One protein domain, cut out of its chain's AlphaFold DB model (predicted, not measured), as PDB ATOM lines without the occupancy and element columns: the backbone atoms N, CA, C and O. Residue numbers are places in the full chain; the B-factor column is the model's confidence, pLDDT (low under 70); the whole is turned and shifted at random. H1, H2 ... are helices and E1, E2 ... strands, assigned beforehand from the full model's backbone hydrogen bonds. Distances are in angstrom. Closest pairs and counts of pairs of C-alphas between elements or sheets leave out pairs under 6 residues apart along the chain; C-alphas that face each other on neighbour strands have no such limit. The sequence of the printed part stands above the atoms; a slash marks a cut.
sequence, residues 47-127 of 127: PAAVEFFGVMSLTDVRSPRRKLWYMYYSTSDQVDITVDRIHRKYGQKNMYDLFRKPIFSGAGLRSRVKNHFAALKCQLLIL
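Overview. This is residues 47 to 127 of the 127 residues of a protein of Drosophila persimilis (UniProt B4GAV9). What is the main shape? A twisted sheet, with the long strands E3, E1 and E2 side by side and short E4 at one edge, makes the core; H1 covers one face and H2 packs more loosely over the other. What makes it up? The 81 printed residues have four named strands and two named helices, in the order E1 E2 H1 E3 H2 E4, of mixed class; the sheet is mixed, ordered E3 E1 E2 E4. How large is it? It is compact, radius of gyration of the C-alphas 13.2 A, spanning 42 by 29 by 17 A.

Arrangement. How do the strands pair? E1, residues 47 to 59, and E2, residues 67 to 75, form an antiparallel hairpin, with N 54 and O 72 at 3.0 A. E3, residues 95 to 105, is antiparallel to E1, with N 53 and O 101 at 2.9 A; E4, residues 124 to 126, and E2 meet only at a point. Where are the helices? H1, residues 79 to 90, is on the sheet over E1 and E2 at a height of 8.9 A, its closest C-alphas to E2 being Thr 82 and Ser 74, 6.8 A. H2, residues 107 to 119, is on the opposite face, over E2 and only just not over E1, on which 2 of its C-alphas fall. Are their backbones within range? In H1 and H2 every O i to N i+4 pair is within hydrogen-bond range.

Along the chain. Where does E1 begin? C-alpha 47 is at (-34.865, 37.456, 2.434), and E1 measures 34.8 A. How long are the others? E2 measures 26.7 A, E3 25.5 A with a bend of 64 degrees at residue 98, H2 19.1 A, H1 16.7 A and E4 5.8 A, to C-alpha 126 at (-33.741, 47.492, -20.359).

Size, cuts and confidence. Is there a cut or long link? The printed part has no cut, and no link is long. Where is confidence low? pLDDT is under 70 at residues 47 to 50, 67 and 102 to 127.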
ATOM      1  N   PRO A  47     -34.925  38.829   2.925       53.03
ATOM      2  CA  PRO A  47     -34.865  37.456   2.434       53.03
ATOM      3  C   PRO A  47     -36.229  36.933   1.963       53.03
ATOM      4  O   PRO A  47     -36.273  36.014   1.146       53.03
ATOM      5  N   ALA A  48     -37.333  37.514   2.451       55.22
ATOM      6  CA  ALA A  48     -38.689  37.158   2.041       55.22
ATOM      7  C   ALA A  48     -39.054  37.740   0.662       55.22
ATOM      8  O   ALA A  48     -39.915  37.201  -0.036       55.22
ATOM      9  N   ALA A  49     -38.370  38.801   0.233       60.41
ATOM     10  CA  ALA A  49     -38.552  39.428  -1.067       60.41
ATOM     11  C   ALA A  49     -37.573  38.832  -2.092       60.41
ATOM     12  O   ALA A  49     -36.592  39.460  -2.505       60.41
ATOM     13  N   VAL A  50     -37.843  37.587  -2.497       62.78
ATOM     14  CA  VAL A  50     -37.100  36.917  -3.571       62.78
ATOM     15  C   VAL A  50     -37.528  37.500  -4.919       62.78
ATOM     16  O   VAL A  50     -38.640  37.279  -5.409       62.78
ATOM     17  N   GLU A  51     -36.613  38.241  -5.536       74.00
ATOM     18  CA  GLU A  51     -36.685  38.619  -6.940       74.00
ATOM     19  C   GLU A  51     -35.902  37.611  -7.790       74.00
ATOM     20  O   GLU A  51     -35.135  36.782  -7.310       74.00
ATOM     21  N   PHE A  52     -36.085  37.676  -9.096       73.31
ATOM     22  CA  PHE A  52     -35.357  36.907 -10.081       73.31
ATOM     23  C   PHE A  52     -34.714  37.864 -11.057       73.31
ATOM     24  O   PHE A  52     -35.366  38.751 -11.608       73.31
ATOM     25  N   PHE A  53     -33.432  37.630 -11.294       76.56
ATOM     26  CA  PHE A  53     -32.692  38.248 -12.370       76.56
ATOM     27  C   PHE A  53     -32.488  37.212 -13.469       76.56
ATOM     28  O   PHE A  53     -31.965  36.117 -13.230       76.56
ATOM     29  N   GLY A  54     -32.921  37.559 -14.674       79.44
ATOM     30  CA  GLY A  54     -32.767  36.715 -15.846       79.44
ATOM     31  C   GLY A  54     -32.125  37.470 -16.994       79.44
ATOM     32  O   GLY A  54     -32.355  38.667 -17.183       79.44
ATOM     33  N   VAL A  55     -31.323  36.751 -17.773       78.31
ATOM     34  CA  VAL A  55     -30.734  37.256 -19.009       78.31
ATOM     35  C   VAL A  55     -31.039  36.289 -20.136       78.31
ATOM     36  O   VAL A  55     -30.784  35.088 -20.046       78.31
ATOM     37  N   MET A  56     -31.545  36.851 -21.223       82.44
ATOM     38  CA  MET A  56     -31.907  36.144 -22.438       82.44
ATOM     39  C   MET A  56     -31.093  36.692 -23.601       82.44
ATOM     40  O   MET A  56     -30.902  37.902 -23.724       82.44
ATOM     41  N   SER A  57     -30.616  35.817 -24.476       81.75
ATOM     42  CA  SER A  57     -30.026  36.226 -25.746       81.75
ATOM     43  C   SER A  57     -31.157  36.454 -26.738       81.75
ATOM     44  O   SER A  57     -32.026  35.592 -26.866       81.75
ATOM     45  N   LEU A  58     -31.123  37.581 -27.442       83.94
ATOM     46  CA  LEU A  58     -32.028  37.892 -28.537       83.94
ATOM     47  C   LEU A  58     -31.267  37.774 -29.860       83.94
ATOM     48  O   LEU A  58     -30.287  38.486 -30.099       83.94
ATOM     49  N   THR A  59     -31.746  36.904 -30.742       83.00
ATOM     50  CA  THR A  59     -31.308  36.841 -32.134       83.00
ATOM     51  C   THR A  59     -32.040  37.907 -32.944       83.00
ATOM     52  O   THR A  59     -33.248  37.826 -33.164       83.00
ATOM     53  N   ASP A  60     -31.305  38.919 -33.406       78.75
ATOM     54  CA  ASP A  60     -31.848  39.945 -34.295       78.75
ATOM     55  C   ASP A  60     -31.933  39.411 -35.731       78.75
ATOM     56  O   ASP A  60     -30.925  39.274 -36.423       78.75
ATOM     57  N   VAL A  61     -33.150  39.137 -36.205       77.12
ATOM     58  CA  VAL A  61     -33.392  38.646 -37.572       77.12
ATOM     59  C   VAL A  61     -32.944  39.663 -38.630       77.12
ATOM     60  O   VAL A  61     -32.517  39.277 -39.716       77.12
ATOM     61  N   ARG A  62     -32.997  40.966 -38.322       79.44
ATOM     62  CA  ARG A  62     -32.575  42.032 -39.247       79.44
ATOM     63  C   ARG A  62     -31.059  42.205 -39.270       79.44
ATOM     64  O   ARG A  62     -30.523  42.741 -40.236       79.44
ATOM     65  N   SER A  63     -30.361  41.757 -38.225       77.56
ATOM     66  CA  SER A  63     -28.902  41.808 -38.143       77.56
ATOM     67  C   SER A  63     -28.338  40.618 -37.348       77.56
ATOM     68  O   SER A  63     -27.909  40.782 -36.207       77.56
ATOM     69  N   PRO A  64     -28.258  39.411 -37.944       75.69
ATOM     70  CA  PRO A  64     -27.930  38.177 -37.212       75.69
ATOM     71  C   PRO A  64     -26.539  38.161 -36.566       75.69
ATOM     72  O   PRO A  64     -26.276  37.398 -35.642       75.69
ATOM     73  N   ARG A  65     -25.621  39.007 -37.051       75.25
ATOM     74  CA  ARG A  65     -24.271  39.155 -36.482       75.25
ATOM     75  C   ARG A  65     -24.259  39.951 -35.178       75.25
ATOM     76  O   ARG A  65     -23.254  39.956 -34.468       75.25
ATOM     77  N   ARG A  66     -25.353  40.641 -34.862       73.06
ATOM     78  CA  ARG A  66     -25.489  41.457 -33.668       73.06
ATOM     79  C   ARG A  66     -25.972  40.608 -32.498       73.06
ATOM     80  O   ARG A  66     -27.072  40.072 -32.525       73.06
ATOM     81  N   LYS A  67     -25.170  40.545 -31.434       69.12
ATOM     82  CA  LYS A  67     -25.585  39.922 -30.171       69.12
ATOM     83  C   LYS A  67     -26.393  40.921 -29.346       69.12
ATOM     84  O   LYS A  67     -25.830  41.910 -28.872       69.12
ATOM     85  N   LEU A  68     -27.688  40.664 -29.186       77.06
ATOM     86  CA  LEU A  68     -28.559  41.415 -28.285       77.06
ATOM     87  C   LEU A  68     -28.842  40.587 -27.035       77.06
ATOM     88  O   LEU A  68     -28.947  39.364 -27.090       77.06
ATOM     89  N   TRP A  69     -28.958  41.275 -25.906       79.38
ATOM     90  CA  TRP A  69     -29.222  40.664 -24.610       79.38
ATOM     91  C   TRP A  69     -30.400  41.398 -23.988       79.38
ATOM     92  O   TRP A  69     -30.428  42.632 -23.973       79.38
ATOM     93  N   TYR A  70     -31.371  40.638 -23.503       75.94
ATOM     94  CA  TYR A  70     -32.516  41.141 -22.768       75.94
ATOM     95  C   TYR A  70     -32.354  40.750 -21.310       75.94
ATOM     96  O   TYR A  70     -32.160  39.577 -21.001       75.94
ATOM     97  N   MET A  71     -32.424  41.727 -20.419       79.88
ATOM     98  CA  MET A  71     -32.308  41.497 -18.984       79.88
ATOM     99  C   MET A  71     -33.621  41.864 -18.331       79.88
ATOM    100  O   MET A  71     -34.169  42.922 -18.634       79.88
ATOM    101  N   TYR A  72     -34.109  41.013 -17.438       77.38
ATOM    102  CA  TYR A  72     -35.339  41.275 -16.708       77.38
ATOM    103  C   TYR A  72     -35.163  41.048 -15.216       77.38
ATOM    104  O   TYR A  72     -34.331  40.254 -14.770       77.38
ATOM    105  N   TYR A  73     -35.997  41.769 -14.474       79.00
ATOM    106  CA  TYR A  73     -36.189  41.617 -13.044       79.00
ATOM    107  C   TYR A  73     -37.657  41.316 -12.797       79.00
ATOM    108  O   TYR A  73     -38.523  41.974 -13.375       79.00
ATOM    109  N   SER A  74     -37.938  40.324 -11.966       78.62
ATOM    110  CA  SER A  74     -39.308  39.939 -11.641       78.62
ATOM    111  C   SER A  74     -39.389  39.401 -10.223       78.62
ATOM    112  O   SER A  74     -38.424  38.820  -9.742       78.62
ATOM    113  N   THR A  75     -40.509  39.585  -9.540       81.25
ATOM    114  CA  THR A  75     -40.762  38.904  -8.266       81.25
ATOM    115  C   THR A  75     -41.026  37.422  -8.521       81.25
ATOM    116  O   THR A  75     -41.415  37.043  -9.627       81.25
ATOM    117  N   SER A  76     -40.812  36.568  -7.516       77.56
ATOM    118  CA  SER A  76     -40.974  35.111  -7.660       77.56
ATOM    119  C   SER A  76     -42.317  34.677  -8.261       77.56
ATOM    120  O   SER A  76     -42.360  33.699  -8.998       77.56
ATOM    121  N   ASP A  77     -43.402  35.389  -7.964       80.69
ATOM    122  CA  ASP A  77     -44.757  35.102  -8.448       80.69
ATOM    123  C   ASP A  77     -45.012  35.586  -9.888       80.69
ATOM    124  O   ASP A  77     -45.946  35.125 -10.542       80.69
ATOM    125  N   GLN A  78     -44.182  36.496 -10.407       83.06
ATOM    126  CA  GLN A  78     -44.357  37.117 -11.724       83.06
ATOM    127  C   GLN A  78     -43.360  36.616 -12.777       83.06
ATOM    128  O   GLN A  78     -43.449  37.027 -13.941       83.06
ATOM    129  N   VAL A  79     -42.410  35.747 -12.408       84.06
ATOM    130  CA  VAL A  79     -41.317  35.305 -13.292       84.06
ATOM    131  C   VAL A  79     -41.848  34.728 -14.597       84.06
ATOM    132  O   VAL A  79     -41.455  35.187 -15.671       84.06
ATOM    133  N   ASP A  80     -42.765  33.768 -14.519       86.69
ATOM    134  CA  ASP A  80     -43.269  33.071 -15.704       86.69
ATOM    135  C   ASP A  80     -44.062  34.016 -16.610       86.69
ATOM    136  O   ASP A  80     -43.835  34.062 -17.818       86.69
ATOM    137  N   ILE A  81     -44.891  34.882 -16.019       88.88
ATOM    138  CA  ILE A  81     -45.640  35.920 -16.743       88.88
ATOM    139  C   ILE A  81     -44.681  36.887 -17.453       88.88
ATOM    140  O   ILE A  81     -44.924  37.306 -18.590       88.88
ATOM    141  N   THR A  82     -43.579  37.248 -16.793       87.00
ATOM    142  CA  THR A  82     -42.565  38.155 -17.339       87.00
ATOM    143  C   THR A  82     -41.861  37.521 -18.535       87.00
ATOM    144  O   THR A  82     -41.769  38.141 -19.596       87.00
ATOM    145  N   VAL A  83     -41.424  36.270 -18.398       86.00
ATOM    146  CA  VAL A  83     -40.753  35.509 -19.458       86.00
ATOM    147  C   VAL A  83     -41.683  35.288 -20.648       86.00
ATOM    148  O   VAL A  83     -41.298  35.543 -21.791       86.00
ATOM    149  N   ASP A  84     -42.938  34.921 -20.399       89.62
ATOM    150  CA  ASP A  84     -43.949  34.759 -21.442       89.62
ATOM    151  C   ASP A  84     -44.199  36.058 -22.206       89.62
ATOM    152  O   ASP A  84     -44.295  36.057 -23.437       89.62
ATOM    153  N   ARG A  85     -44.268  37.196 -21.507       88.81
ATOM    154  CA  ARG A  85     -44.419  38.508 -22.149       88.81
ATOM    155  C   ARG A  85     -43.222  38.826 -23.048       88.81
ATOM    156  O   ARG A  85     -43.418  39.345 -24.150       88.81
ATOM    157  N   ILE A  86     -42.006  38.495 -22.616       88.00
ATOM    158  CA  ILE A  86     -40.784  38.682 -23.411       88.00
ATOM    159  C   ILE A  86     -40.817  37.786 -24.657       88.00
ATOM    160  O   ILE A  86     -40.606  38.276 -25.771       88.00
ATOM    161  N   HIS A  87     -41.166  36.507 -24.503       87.88
ATOM    162  CA  HIS A  87     -41.311  35.572 -25.620       87.88
ATOM    163  C   HIS A  87     -42.376  36.013 -26.628       87.88
ATOM    164  O   HIS A  87     -42.137  35.935 -27.833       87.88
ATOM    165  N   ARG A  88     -43.522  36.528 -26.168       88.31
ATOM    166  CA  ARG A  88     -44.567  37.069 -27.055       88.31
ATOM    167  C   ARG A  88     -44.096  38.304 -27.818       88.31
ATOM    168  O   ARG A  88     -44.475  38.478 -28.971       88.31
ATOM    169  N   LYS A  89     -43.273  39.151 -27.196       87.25
ATOM    170  CA  LYS A  89     -42.795  40.399 -27.802       87.25
ATOM    171  C   LYS A  89     -41.728  40.174 -28.873       87.25
ATOM    172  O   LYS A  89     -41.770  40.829 -29.909       87.25
ATOM    173  N   TYR A  90     -40.770  39.288 -28.616       84.06
ATOM    174  CA  TYR A  90     -39.607  39.098 -29.495       84.06
ATOM    175  C   TYR A  90     -39.652  37.808 -30.324       84.06
ATOM    176  O   TYR A  90     -38.840  37.619 -31.233       84.06
ATOM    177  N   GLY A  91     -40.634  36.947 -30.059       84.69
ATOM    178  CA  GLY A  91     -40.764  35.628 -30.657       84.69
ATOM    179  C   GLY A  91     -39.927  34.602 -29.899       84.69
ATOM    180  O   GLY A  91     -38.714  34.746 -29.761       84.69
ATOM    181  N   GLN A  92     -40.570  33.524 -29.450       83.50
ATOM    182  CA  GLN A  92     -39.936  32.472 -28.650       83.50
ATOM    183  C   GLN A  92     -38.691  31.870 -29.321       83.50
ATOM    184  O   GLN A  92     -37.696  31.625 -28.656       83.50
ATOM    185  N   LYS A  93     -38.703  31.700 -30.650       83.56
ATOM    186  CA  LYS A  93     -37.567  31.148 -31.414       83.56
ATOM    187  C   LYS A  93     -36.341  32.066 -31.467       83.56
ATOM    188  O   LYS A  93     -35.254  31.592 -31.770       83.56
ATOM    189  N   ASN A  94     -36.523  33.358 -31.202       83.00
ATOM    190  CA  ASN A  94     -35.450  34.351 -31.246       83.00
ATOM    191  C   ASN A  94     -34.866  34.627 -29.859       83.00
ATOM    192  O   ASN A  94     -33.912  35.390 -29.754       83.00
ATOM    193  N   MET A  95     -35.450  34.052 -28.807       83.62
ATOM    194  CA  MET A  95     -35.047  34.266 -27.425       83.62
ATOM    195  C   MET A  95     -34.496  32.970 -26.847       83.62
ATOM    196  O   MET A  95     -35.117  31.918 -26.951       83.62
ATOM    197  N   TYR A  96     -33.335  33.056 -26.208       81.44
ATOM    198  CA  TYR A  96     -32.725  31.928 -25.516       81.44
ATOM    199  C   TYR A  96     -32.384  32.327 -24.086       81.44
ATOM    200  O   TYR A  96     -31.625  33.276 -23.885       81.44
ATOM    201  N   ASP A  97     -32.945  31.623 -23.103       76.06
ATOM    202  CA  ASP A  97     -32.617  31.830 -21.691       76.06
ATOM    203  C   ASP A  97     -31.163  31.400 -21.449       76.06
ATOM    204  O   ASP A  97     -30.800  30.237 -21.620       76.06
ATOM    205  N   LEU A  98     -30.309  32.350 -21.072       71.38
ATOM    206  CA  LEU A  98     -28.900  32.074 -20.787       71.38
ATOM    207  C   LEU A  98     -28.711  31.722 -19.322       71.38
ATOM    208  O   LEU A  98     -28.008  30.771 -18.990       71.38
ATOM    209  N   PHE A  99     -29.322  32.516 -18.444       76.06
ATOM    210  CA  PHE A  99     -29.372  32.214 -17.029       76.06
ATOM    211  C   PHE A  99     -30.539  32.925 -16.356       76.06
ATOM    212  O   PHE A  99     -30.946  34.020 -16.746       76.06
ATOM    213  N   ARG A 100     -31.019  32.295 -15.286       79.19
ATOM    214  CA  ARG A 100     -32.016  32.824 -14.365       79.19
ATOM    215  C   ARG A 100     -31.564  32.494 -12.951       79.19
ATOM    216  O   ARG A 100     -31.222  31.342 -12.672       79.19
ATOM    217  N   LYS A 101     -31.501  33.494 -12.078       73.12
ATOM    218  CA  LYS A 101     -31.067  33.315 -10.691       73.12
ATOM    219  C   LYS A 101     -31.994  34.066  -9.738       73.12
ATOM    220  O   LYS A 101     -32.322  35.217 -10.032       73.12
ATOM    221  N   PRO A 102     -32.404  33.435  -8.623       64.94
ATOM    222  CA  PRO A 102     -33.027  34.175  -7.541       64.94
ATOM    223  C   PRO A 102     -32.007  35.178  -6.995       64.94
ATOM    224  O   PRO A 102     -30.821  34.867  -6.865       64.94
ATOM    225  N   ILE A 103     -32.473  36.386  -6.727       68.94
ATOM    226  CA  ILE A 103     -31.734  37.466  -6.093       68.94
ATOM    227  C   ILE A 103     -32.586  37.999  -4.946       68.94
ATOM    228  O   ILE A 103     -33.805  38.122  -5.059       68.94
ATOM    229  N   PHE A 104     -31.955  38.326  -3.830       59.94
ATOM    230  CA  PHE A 104     -32.663  38.984  -2.741       59.94
ATOM    231  C   PHE A 104     -32.824  40.465  -3.080       59.94
ATOM    232  O   PHE A 104     -31.914  41.090  -3.640       59.94
ATOM    233  N   SER A 105     -34.021  41.002  -2.841       52.62
ATOM    234  CA  SER A 105     -34.339  42.371  -3.234       52.62
ATOM    235  C   SER A 105     -33.418  43.372  -2.527       52.62
ATOM    236  O   SER A 105     -33.244  43.359  -1.313       52.62
ATOM    237  N   GLY A 106     -32.813  44.257  -3.317       53.56
ATOM    238  CA  GLY A 106     -31.987  45.350  -2.829       53.56
ATOM    239  C   GLY A 106     -31.774  46.360  -3.949       53.56
ATOM    240  O   GLY A 106     -31.238  46.027  -5.009       53.56
ATOM    241  N   ALA A 107     -32.187  47.613  -3.735       48.81
ATOM    242  CA  ALA A 107     -32.076  48.687  -4.731       48.81
ATOM    243  C   ALA A 107     -30.633  48.874  -5.259       48.81
ATOM    244  O   ALA A 107     -30.426  49.282  -6.408       48.81
ATOM    245  N   GLY A 108     -29.632  48.507  -4.450       51.91
ATOM    246  CA  GLY A 108     -28.219  48.536  -4.818       51.91
ATOM    247  C   GLY A 108     -27.840  47.578  -5.953       51.91
ATOM    248  O   GLY A 108     -27.030  47.949  -6.806       51.91
ATOM    249  N   LEU A 109     -28.439  46.382  -6.031       58.34
ATOM    250  CA  LEU A 109     -28.060  45.370  -7.026       58.34
ATOM    251  C   LEU A 109     -28.556  45.735  -8.433       58.34
ATOM    252  O   LEU A 109     -27.766  45.731  -9.381       58.34
ATOM    253  N   ARG A 110     -29.825  46.158  -8.564       56.31
ATOM    254  CA  ARG A 110     -30.400  46.626  -9.844       56.31
ATOM    255  C   ARG A 110     -29.597  47.781 -10.448       56.31
ATOM    256  O   ARG A 110     -29.310  47.775 -11.647       56.31
ATOM    257  N   SER A 111     -29.208  48.759  -9.625       56.38
ATOM    258  CA  SER A 111     -28.425  49.927 -10.060       56.38
ATOM    259  C   SER A 111     -27.024  49.534 -10.548       56.38
ATOM    260  O   SER A 111     -26.585  49.979 -11.611       56.38
ATOM    261  N   ARG A 112     -26.344  48.621  -9.837       58.47
ATOM    262  CA  ARG A 112     -25.008  48.121 -10.211       58.47
ATOM    263  C   ARG A 112     -25.013  47.382 -11.543       58.47
ATOM    264  O   ARG A 112     -24.176  47.670 -12.396       58.47
ATOM    265  N   VAL A 113     -25.976  46.485 -11.749       58.19
ATOM    266  CA  VAL A 113     -26.099  45.725 -13.000       58.19
ATOM    267  C   VAL A 113     -26.425  46.656 -14.173       58.19
ATOM    268  O   VAL A 113     -25.776  46.583 -15.216       58.19
ATOM    269  N   LYS A 114     -27.368  47.592 -13.998       56.50
ATOM    270  CA  LYS A 114     -27.737  48.572 -15.032       56.50
ATOM    271  C   LYS A 114     -26.556  49.459 -15.447       56.50
ATOM    272  O   LYS A 114     -26.304  49.614 -16.641       56.50
ATOM    273  N   ASN A 115     -25.813  49.999 -14.480       53.62
ATOM    274  CA  ASN A 115     -24.655  50.859 -14.746       53.62
ATOM    275  C   ASN A 115     -23.503  50.093 -15.415       53.62
ATOM    276  O   ASN A 115     -22.837  50.628 -16.300       53.62
ATOM    277  N   HIS A 116     -23.295  48.829 -15.039       52.22
ATOM    278  CA  HIS A 116     -22.255  47.976 -15.610       52.22
ATOM    279  C   HIS A 116     -22.476  47.704 -17.106       52.22
ATOM    280  O   HIS A 116     -21.575  47.884 -17.925       52.22
ATOM    281  N   PHE A 117     -23.694  47.329 -17.488       49.81
ATOM    282  CA  PHE A 117     -23.995  47.009 -18.878       49.81
ATOM    283  C   PHE A 117     -24.105  48.234 -19.792       49.81
ATOM    284  O   PHE A 117     -23.785  48.136 -20.978       49.81
ATOM    285  N   ALA A 118     -24.470  49.399 -19.248       49.22
ATOM    286  CA  ALA A 118     -24.388  50.668 -19.972       49.22
ATOM    287  C   ALA A 118     -22.939  51.009 -20.385       49.22
ATOM    288  O   ALA A 118     -22.719  51.581 -21.453       49.22
ATOM    289  N   ALA A 119     -21.945  50.610 -19.580       45.31
ATOM    290  CA  ALA A 119     -20.528  50.865 -19.845       45.31
ATOM    291  C   ALA A 119     -19.908  49.931 -20.908       45.31
ATOM    292  O   ALA A 119     -18.905  50.285 -21.524       45.31
ATOM    293  N   LEU A 120     -20.509  48.764 -21.180       45.72
ATOM    294  CA  LEU A 120     -19.958  47.743 -22.087       45.72
ATOM    295  C   LEU A 120     -20.253  47.969 -23.586       45.72
ATOM    296  O   LEU A 120     -19.931  47.110 -24.405       45.72
ATOM    297  N   LYS A 121     -20.866  49.096 -23.985       47.03
ATOM    298  CA  LYS A 121     -21.328  49.373 -25.372       47.03
ATOM    299  C   LYS A 121     -22.213  48.268 -25.988       47.03
ATOM    300  O   LYS A 121     -22.489  48.290 -27.190       47.03
ATOM    301  N   CYS A 122     -22.707  47.318 -25.197       40.22
ATOM    302  CA  CYS A 122     -23.776  46.423 -25.613       40.22
ATOM    303  C   CYS A 122     -25.064  47.251 -25.684       40.22
ATOM    304  O   CYS A 122     -25.390  47.958 -24.733       40.22
ATOM    305  N   GLN A 123     -25.798  47.196 -26.802       43.84
ATOM    306  CA  GLN A 123     -27.137  47.789 -26.841       43.84
ATOM    307  C   GLN A 123     -28.046  46.960 -25.937       43.84
ATOM    308  O   GLN A 123     -28.563  45.918 -26.335       43.84
ATOM    309  N   LEU A 124     -28.170  47.410 -24.694       46.78
ATOM    310  CA  LEU A 124     -29.095  46.862 -23.727       46.78
ATOM    311  C   LEU A 124     -30.483  47.434 -23.988       46.78
ATOM    312  O   LEU A 124     -30.687  48.646 -23.930       46.78
ATOM    313  N   LEU A 125     -31.444  46.549 -24.222       44.59
ATOM    314  CA  LEU A 125     -32.847  46.868 -24.009       44.59
ATOM    315  C   LEU A 125     -33.163  46.535 -22.552       44.59
ATOM    316  O   LEU A 125     -33.317  45.372 -22.196       44.59
ATOM    317  N   ILE A 126     -33.201  47.571 -21.717       42.19
ATOM    318  CA  ILE A 126     -33.741  47.492 -20.359       42.19
ATOM    319  C   ILE A 126     -35.171  48.015 -20.436       42.19
ATOM    320  O   ILE A 126     -35.370  49.182 -20.781       42.19
ATOM    321  N   LEU A 127     -36.141  47.158 -20.133       40.16
ATOM    322  CA  LEU A 127     -37.521  47.535 -19.833       40.16
ATOM    323  C   LEU A 127     -37.894  46.929 -18.487       40.16
ATOM    324  O   LEU A 127     -37.632  45.717 -18.321       40.16
TER     325      LEU A 127